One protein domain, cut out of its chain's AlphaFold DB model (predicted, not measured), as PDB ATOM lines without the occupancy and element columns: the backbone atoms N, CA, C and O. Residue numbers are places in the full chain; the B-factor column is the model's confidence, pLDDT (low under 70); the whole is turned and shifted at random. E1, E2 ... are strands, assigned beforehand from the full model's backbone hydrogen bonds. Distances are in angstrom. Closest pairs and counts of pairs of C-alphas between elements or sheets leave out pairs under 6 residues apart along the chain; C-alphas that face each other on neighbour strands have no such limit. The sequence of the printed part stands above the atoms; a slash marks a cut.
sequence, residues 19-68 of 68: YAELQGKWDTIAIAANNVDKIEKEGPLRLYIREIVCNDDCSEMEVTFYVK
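This is residues 19 to 68 of the 68 residues of the protein "Aphrodisin" of Cricetulus griseus (UniProt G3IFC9). With little regular structure, this domain is one long, arched hairpin of two strands, E1 and E2, and a loop stretch before it, residues 19 to 47, that runs along the hairpin and folds back into E1. The printed part has 50 residues, with no named helix and two antiparallel strands, E1 then E2. The class is all strand, with 15 of the 50 residues in named elements. It is loose, with a radius of gyration of the C-alphas of 12.5 A, and elongated, spanning 34 by 18 by 14 A.

Residues 24 to 25 pair antiparallel with residues 51 to 52 of E1, residues 48 to 55. E1 and E2, residues 60 to 66, form a hairpin with a tight link, at 161 degrees between directions. N 50 and O 64 are within hydrogen-bond range at 2.8 A.

E1 is 20.8 A long from C-alpha 48 at (-36.720, 46.032, 81.419). E2 is 19.7 A long, ending at C-alpha 66 at (-38.436, 43.076, 77.425).

The farthest C-alphas, of Lys 41 and Asp 57, are 34.4 A apart. The printed part has no cut. Residue 19 is under pLDDT 70.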
ATOM      1  N   TYR A  19     -42.803  37.758 100.914       68.06
ATOM      2  CA  TYR A  19     -42.582  38.158  99.533       68.06
ATOM      3  C   TYR A  19     -43.762  38.860  98.858       68.06
ATOM      4  O   TYR A  19     -43.659  39.200  97.674       68.06
ATOM      5  N   ALA A  20     -44.863  39.122  99.574       71.12
ATOM      6  CA  ALA A  20     -45.996  39.860  99.005       71.12
ATOM      7  C   ALA A  20     -45.570  41.226  98.439       71.12
ATOM      8  O   ALA A  20     -46.163  41.711  97.480       71.12
ATOM      9  N   GLU A  21     -44.515  41.827  98.996       81.50
ATOM     10  CA  GLU A  21     -43.960  43.100  98.527       81.50
ATOM     11  C   GLU A  21     -43.161  42.987  97.214       81.50
ATOM     12  O   GLU A  21     -43.014  43.977  96.499       81.50
ATOM     13  N   LEU A  22     -42.640  41.800  96.880       85.50
ATOM     14  CA  LEU A  22     -41.879  41.566  95.648       85.50
ATOM     15  C   LEU A  22     -42.805  41.304  94.449       85.50
ATOM     16  O   LEU A  22     -42.483  41.654  93.309       85.50
ATOM     17  N   GLN A  23     -43.949  40.668  94.702       92.12
ATOM     18  CA  GLN A  23     -44.894  40.261  93.672       92.12
ATOM     19  C   GLN A  23     -45.647  41.458  93.080       92.12
ATOM     20  O   GLN A  23     -46.158  42.323  93.789       92.12
ATOM     21  N   GLY A  24     -45.787  41.472  91.752       94.12
ATOM     22  CA  GLY A  24     -46.616  42.443  91.044       94.12
ATOM     23  C   GLY A  24     -45.897  43.151  89.904       94.12
ATOM     24  O   GLY A  24     -44.948  42.633  89.312       94.12
ATOM     25  N   LYS A  25     -46.407  44.334  89.545       97.12
ATOM     26  CA  LYS A  25     -45.915  45.123  88.412       97.12
ATOM     27  C   LYS A  25     -44.718  45.981  88.805       97.12
ATOM     28  O   LYS A  25     -44.716  46.602  89.861       97.12
ATOM     29  N   TRP A  26     -43.752  46.068  87.893       97.00
ATOM     30  CA  TRP A  26     -42.496  46.784  88.101       97.00
ATOM     31  C   TRP A  26     -42.148  47.724  86.943       97.00
ATOM     32  O   TRP A  26     -42.479  47.490  85.777       97.00
ATOM     33  N   ASP A  27     -41.409  48.779  87.283       97.00
ATOM     34  CA  ASP A  27     -40.766  49.691  86.346       97.00
ATOM     35  C   ASP A  27     -39.258  49.701  86.605       97.00
ATOM     36  O   ASP A  27     -38.792  50.153  87.651       97.00
ATOM     37  N   THR A  28     -38.463  49.211  85.652       95.56
ATOM     38  CA  THR A  28     -36.999  49.307  85.751       95.56
ATOM     39  C   THR A  28     -36.548  50.761  85.628       95.56
ATOM     40  O   THR A  28     -36.668  51.365  84.563       95.56
ATOM     41  N   ILE A  29     -35.991  51.301  86.714       97.12
ATOM     42  CA  ILE A  29     -35.504  52.686  86.780       97.12
ATOM     43  C   ILE A  29     -34.041  52.793  86.335       97.12
ATOM     44  O   ILE A  29     -33.678  53.704  85.594       97.12
ATOM     45  N   ALA A  30     -33.198  51.858  86.771       94.88
ATOM     46  CA  ALA A  30     -31.773  51.842  86.465       94.88
ATOM     47  C   ALA A  30     -31.225  50.410  86.461       94.88
ATOM     48  O   ALA A  30     -31.757  49.531  87.135       94.88
ATOM     49  N   ILE A  31     -30.139  50.198  85.718       94.50
ATOM     50  CA  ILE A  31     -29.361  48.958  85.709       94.50
ATOM     51  C   ILE A  31     -27.874  49.312  85.666       94.50
ATOM     52  O   ILE A  31     -27.476  50.265  84.994       94.50
ATOM     53  N   ALA A  32     -27.061  48.556  86.392       95.38
ATOM     54  CA  ALA A  32     -25.614  48.692  86.405       95.38
ATOM     55  C   ALA A  32     -24.979  47.302  86.348       95.38
ATOM     56  O   ALA A  32     -25.509  46.347  86.913       95.38
ATOM     57  N   ALA A  33     -23.846  47.193  85.662       96.06
ATOM     58  CA  ALA A  33     -23.098  45.954  85.536       96.06
ATOM     59  C   ALA A  33     -21.601  46.261  85.509       96.06
ATOM     60  O   ALA A  33     -21.177  47.299  85.007       96.06
ATOM     61  N   ASN A  34     -20.799  45.335  86.029       97.44
ATOM     62  CA  ASN A  34     -19.343  45.379  85.894       97.44
ATOM     63  C   ASN A  34     -18.893  45.129  84.444       97.44
ATOM     64  O   ASN A  34     -17.892  45.686  84.007       97.44
ATOM     65  N   ASN A  35     -19.640  44.307  83.701       96.69
ATOM     66  CA  ASN A  35     -19.503  44.139  82.263       96.69
ATOM     67  C   ASN A  35     -20.555  45.005  81.559       96.69
ATOM     68  O   ASN A  35     -21.698  44.582  81.370       96.69
ATOM     69  N   VAL A  36     -20.157  46.230  81.220       95.38
ATOM     70  CA  VAL A  36     -21.050  47.250  80.656       95.38
ATOM     71  C   VAL A  36     -21.642  46.803  79.314       95.38
ATOM     72  O   VAL A  36     -22.833  47.013  79.093       95.38
ATOM     73  N   ASP A  37     -20.886  46.063  78.495       95.25
ATOM     74  CA  ASP A  37     -21.313  45.549  77.182       95.25
ATOM     75  C   ASP A  37     -22.604  44.715  77.252       95.25
ATOM     76  O   ASP A  37     -23.351  44.602  76.281       95.25
ATOM     77  N   LYS A  38     -22.905  44.109  78.408       95.81
ATOM     78  CA  LYS A  38     -24.127  43.312  78.593       95.81
ATOM     79  C   LYS A  38     -25.395  44.151  78.731       95.81
ATOM     80  O   LYS A  38     -26.476  43.622  78.471       95.81
ATOM     81  N   ILE A  39     -25.270  45.411  79.143       96.00
ATOM     82  CA  ILE A  39     -26.392  46.311  79.454       96.00
ATOM     83  C   ILE A  39     -26.415  47.572  78.578       96.00
ATOM     84  O   ILE A  39     -27.289  48.433  78.738       96.00
ATOM     85  N   GLU A  40     -25.475  47.699  77.640       94.50
ATOM     86  CA  GLU A  40     -25.562  48.694  76.575       94.50
ATOM     87  C   GLU A  40     -26.851  48.518  75.757       94.50
ATOM     88  O   GLU A  40     -27.598  47.551  75.916       94.50
ATOM     89  N   LYS A  41     -27.185  49.514  74.933       89.81
ATOM     90  CA  LYS A  41     -28.357  49.430  74.052       89.81
ATOM     91  C   LYS A  41     -28.227  48.172  73.174       89.81
ATOM     92  O   LYS A  41     -27.134  47.924  72.685       89.81
ATOM     93  N   GLU A  42     -29.301  47.393  73.010       86.06
ATOM     94  CA  GLU A  42     -29.301  46.085  72.318       86.06
ATOM     95  C   GLU A  42     -28.480  44.985  73.023       86.06
ATOM     96  O   GLU A  42     -28.389  43.852  72.545       86.06
ATOM     97  N   GLY A  43     -27.930  45.281  74.204       91.69
ATOM     98  CA  GLY A  43     -27.228  44.325  75.045       91.69
ATOM     99  C   GLY A  43     -28.174  43.247  75.588       91.69
ATOM    100  O   GLY A  43     -29.293  43.553  76.016       91.69
ATOM    101  N   PRO A  44     -27.734  41.976  75.642       92.38
ATOM    102  CA  PRO A  44     -28.607  40.841  75.951       92.38
ATOM    103  C   PRO A  44     -29.184  40.865  77.372       92.38
ATOM    104  O   PRO A  44     -30.140  40.147  77.646       92.38
ATOM    105  N   LEU A  45     -28.606  41.659  78.281       94.50
ATOM    106  CA  LEU A  45     -29.027  41.771  79.678       94.50
ATOM    107  C   LEU A  45     -29.522  43.175  80.036       94.50
ATOM    108  O   LEU A  45     -29.679  43.481  81.218       94.50
ATOM    109  N   ARG A  46     -29.813  44.037  79.054       95.38
ATOM    110  CA  ARG A  46     -30.515  45.305  79.305       95.38
ATOM    111  C   ARG A  46     -32.010  45.044  79.534       95.38
ATOM    112  O   ARG A  46     -32.858  45.458  78.745       95.38
ATOM    113  N   LEU A  47     -32.310  44.296  80.593       94.94
ATOM    114  CA  LEU A  47     -33.653  43.834  80.919       94.94
ATOM    115  C   LEU A  47     -34.496  44.996  81.442       94.94
ATOM    116  O   LEU A  47     -34.085  45.720  82.348       94.94
ATOM    117  N   TYR A  48     -35.698  45.135  80.898       95.75
ATOM    118  CA  TYR A  48     -36.720  46.032  81.419       95.75
ATOM    119  C   TYR A  48     -37.835  45.185  82.029       95.75
ATOM    120  O   TYR A  48     -38.738  44.739  81.318       95.75
ATOM    121  N   ILE A  49     -37.731  44.937  83.330       96.88
ATOM    122  CA  ILE A  49     -38.656  44.128  84.130       96.88
ATOM    123  C   ILE A  49     -40.010  44.833  84.235       96.88
ATOM    124  O   ILE A  49     -40.070  46.053  84.409       96.88
ATOM    125  N   ARG A  50     -41.083  44.046  84.106       97.75
ATOM    126  CA  ARG A  50     -42.482  44.501  84.098       97.75
ATOM    127  C   ARG A  50     -43.382  43.779  85.067       97.75
ATOM    128  O   ARG A  50     -44.356  44.368  85.528       97.75
ATOM    129  N   GLU A  51     -43.061  42.539  85.385       97.62
ATOM    130  CA  GLU A  51     -43.824  41.765  86.344       97.62
ATOM    131  C   GLU A  51     -42.935  40.719  86.991       97.62
ATOM    132  O   GLU A  51     -42.096  40.116  86.317       97.62
ATOM    133  N   ILE A  52     -43.136  40.542  88.290       96.31
ATOM    134  CA  ILE A  52     -42.570  39.454  89.073       96.31
ATOM    135  C   ILE A  52     -43.744  38.657  89.631       96.31
ATOM    136  O   ILE A  52     -44.618  39.220  90.298       96.31
ATOM    137  N   VAL A  53     -43.761  37.359  89.344       95.50
ATOM    138  CA  VAL A  53     -44.689  36.400  89.946       95.50
ATOM    139  C   VAL A  53     -43.873  35.420  90.766       95.50
ATOM    140  O   VAL A  53     -42.867  34.889  90.301       95.50
ATOM    141  N   CYS A  54     -44.312  35.212  91.998       92.00
ATOM    142  CA  CYS A  54     -43.745  34.225  92.889       92.00
ATOM    143  C   CYS A  54     -44.619  32.984  92.932       92.00
ATOM    144  O   CYS A  54     -45.815  33.082  93.209       92.00
ATOM    145  N   ASN A  55     -43.992  31.834  92.733       89.19
ATOM    146  CA  ASN A  55     -44.598  30.521  92.874       89.19
ATOM    147  C   ASN A  55     -43.930  29.796  94.053       89.19
ATOM    148  O   ASN A  55     -42.780  30.090  94.385       89.19
ATOM    149  N   ASP A  56     -44.646  28.868  94.693       88.75
ATOM    150  CA  ASP A  56     -44.123  28.003  95.763       88.75
ATOM    151  C   ASP A  56     -43.329  28.768  96.841       88.75
ATOM    152  O   ASP A  56     -42.122  28.570  96.999       88.75
ATOM    153  N   ASP A  57     -43.991  29.697  97.541       83.25
ATOM    154  CA  ASP A  57     -43.378  30.582  98.547       83.25
ATOM    155  C   ASP A  57     -42.140  31.340  98.007       83.25
ATOM    156  O   ASP A  57     -41.132  31.499  98.692       83.25
ATOM    157  N   CYS A  58     -42.200  31.765  96.736       86.56
ATOM    158  CA  CYS A  58     -41.110  32.376  95.958       86.56
ATOM    159  C   CYS A  58     -39.841  31.527  95.805       86.56
ATOM    160  O   CYS A  58     -38.796  32.056  95.407       86.56
ATOM    161  N   SER A  59     -39.896  30.223  96.077       88.75
ATOM    162  CA  SER A  59     -38.791  29.333  95.708       88.75
ATOM    163  C   SER A  59     -38.617  29.249  94.185       88.75
ATOM    164  O   SER A  59     -37.507  29.002  93.703       88.75
ATOM    165  N   GLU A  60     -39.676  29.561  93.431       93.12
ATOM    166  CA  GLU A  60     -39.644  29.828  92.000       93.12
ATOM    167  C   GLU A  60     -40.149  31.250  91.700       93.12
ATOM    168  O   GLU A  60     -41.149  31.716  92.251       93.12
ATOM    169  N   MET A  61     -39.441  31.952  90.811       93.19
ATOM    170  CA  MET A  61     -39.762  33.322  90.416       93.19
ATOM    171  C   MET A  61     -39.821  33.442  88.897       93.19
ATOM    172  O   MET A  61     -38.820  33.257  88.199       93.19
ATOM    173  N   GLU A  62     -40.982  33.842  88.396       96.31
ATOM    174  CA  GLU A  62     -41.170  34.214  87.003       96.31
ATOM    175  C   GLU A  62     -40.968  35.721  86.841       96.31
ATOM    176  O   GLU A  62     -41.562  36.535  87.552       96.31
ATOM    177  N   VAL A  63     -40.133  36.107  85.875       96.69
ATOM    178  CA  VAL A  63     -39.840  37.512  85.581       96.69
ATOM    179  C   VAL A  63     -40.231  37.810  84.144       96.69
ATOM    180  O   VAL A  63     -39.605  37.326  83.202       96.69
ATOM    181  N   THR A  64     -41.236  38.663  83.967       98.06
ATOM    182  CA  THR A  64     -41.584  39.196  82.647       98.06
ATOM    183  C   THR A  64     -40.777  40.457  82.387       98.06
ATOM    184  O   THR A  64     -40.817  41.414  83.166       98.06
ATOM    185  N   PHE A  65     -40.070  40.490  81.263       96.88
ATOM    186  CA  PHE A  65     -39.267  41.629  80.836       96.88
ATOM    187  C   PHE A  65     -39.287  41.773  79.314       96.88
ATOM    188  O   PHE A  65     -39.664  40.856  78.586       96.88
ATOM    189  N   TYR A  66     -38.835  42.923  78.823       94.50
ATOM    190  CA  TYR A  66     -38.436  43.076  77.425       94.50
ATOM    191  C   TYR A  66     -36.965  43.488  77.328       94.50
ATOM    192  O   TYR A  66     -36.380  43.980  78.295       94.50
ATOM    193  N   VAL A  67     -36.385  43.312  76.143       91.44
ATOM    194  CA  VAL A  67     -35.068  43.833  75.749       91.44
ATOM    195  C   VAL A  67     -35.285  44.801  74.583       91.44
ATOM    196  O   VAL A  67     -36.238  44.635  73.820       91.44
ATOM    197  N   LYS A  68     -34.463  45.847  74.491       83.31
ATOM    198  CA  LYS A  68     -34.497  46.842  73.408       83.31
ATOM    199  C   LYS A  68     -33.189  46.860  72.658       83.31
ATOM    200  O   LYS A  68     -32.155  46.856  73.361       83.31
TER     201      LYS A  68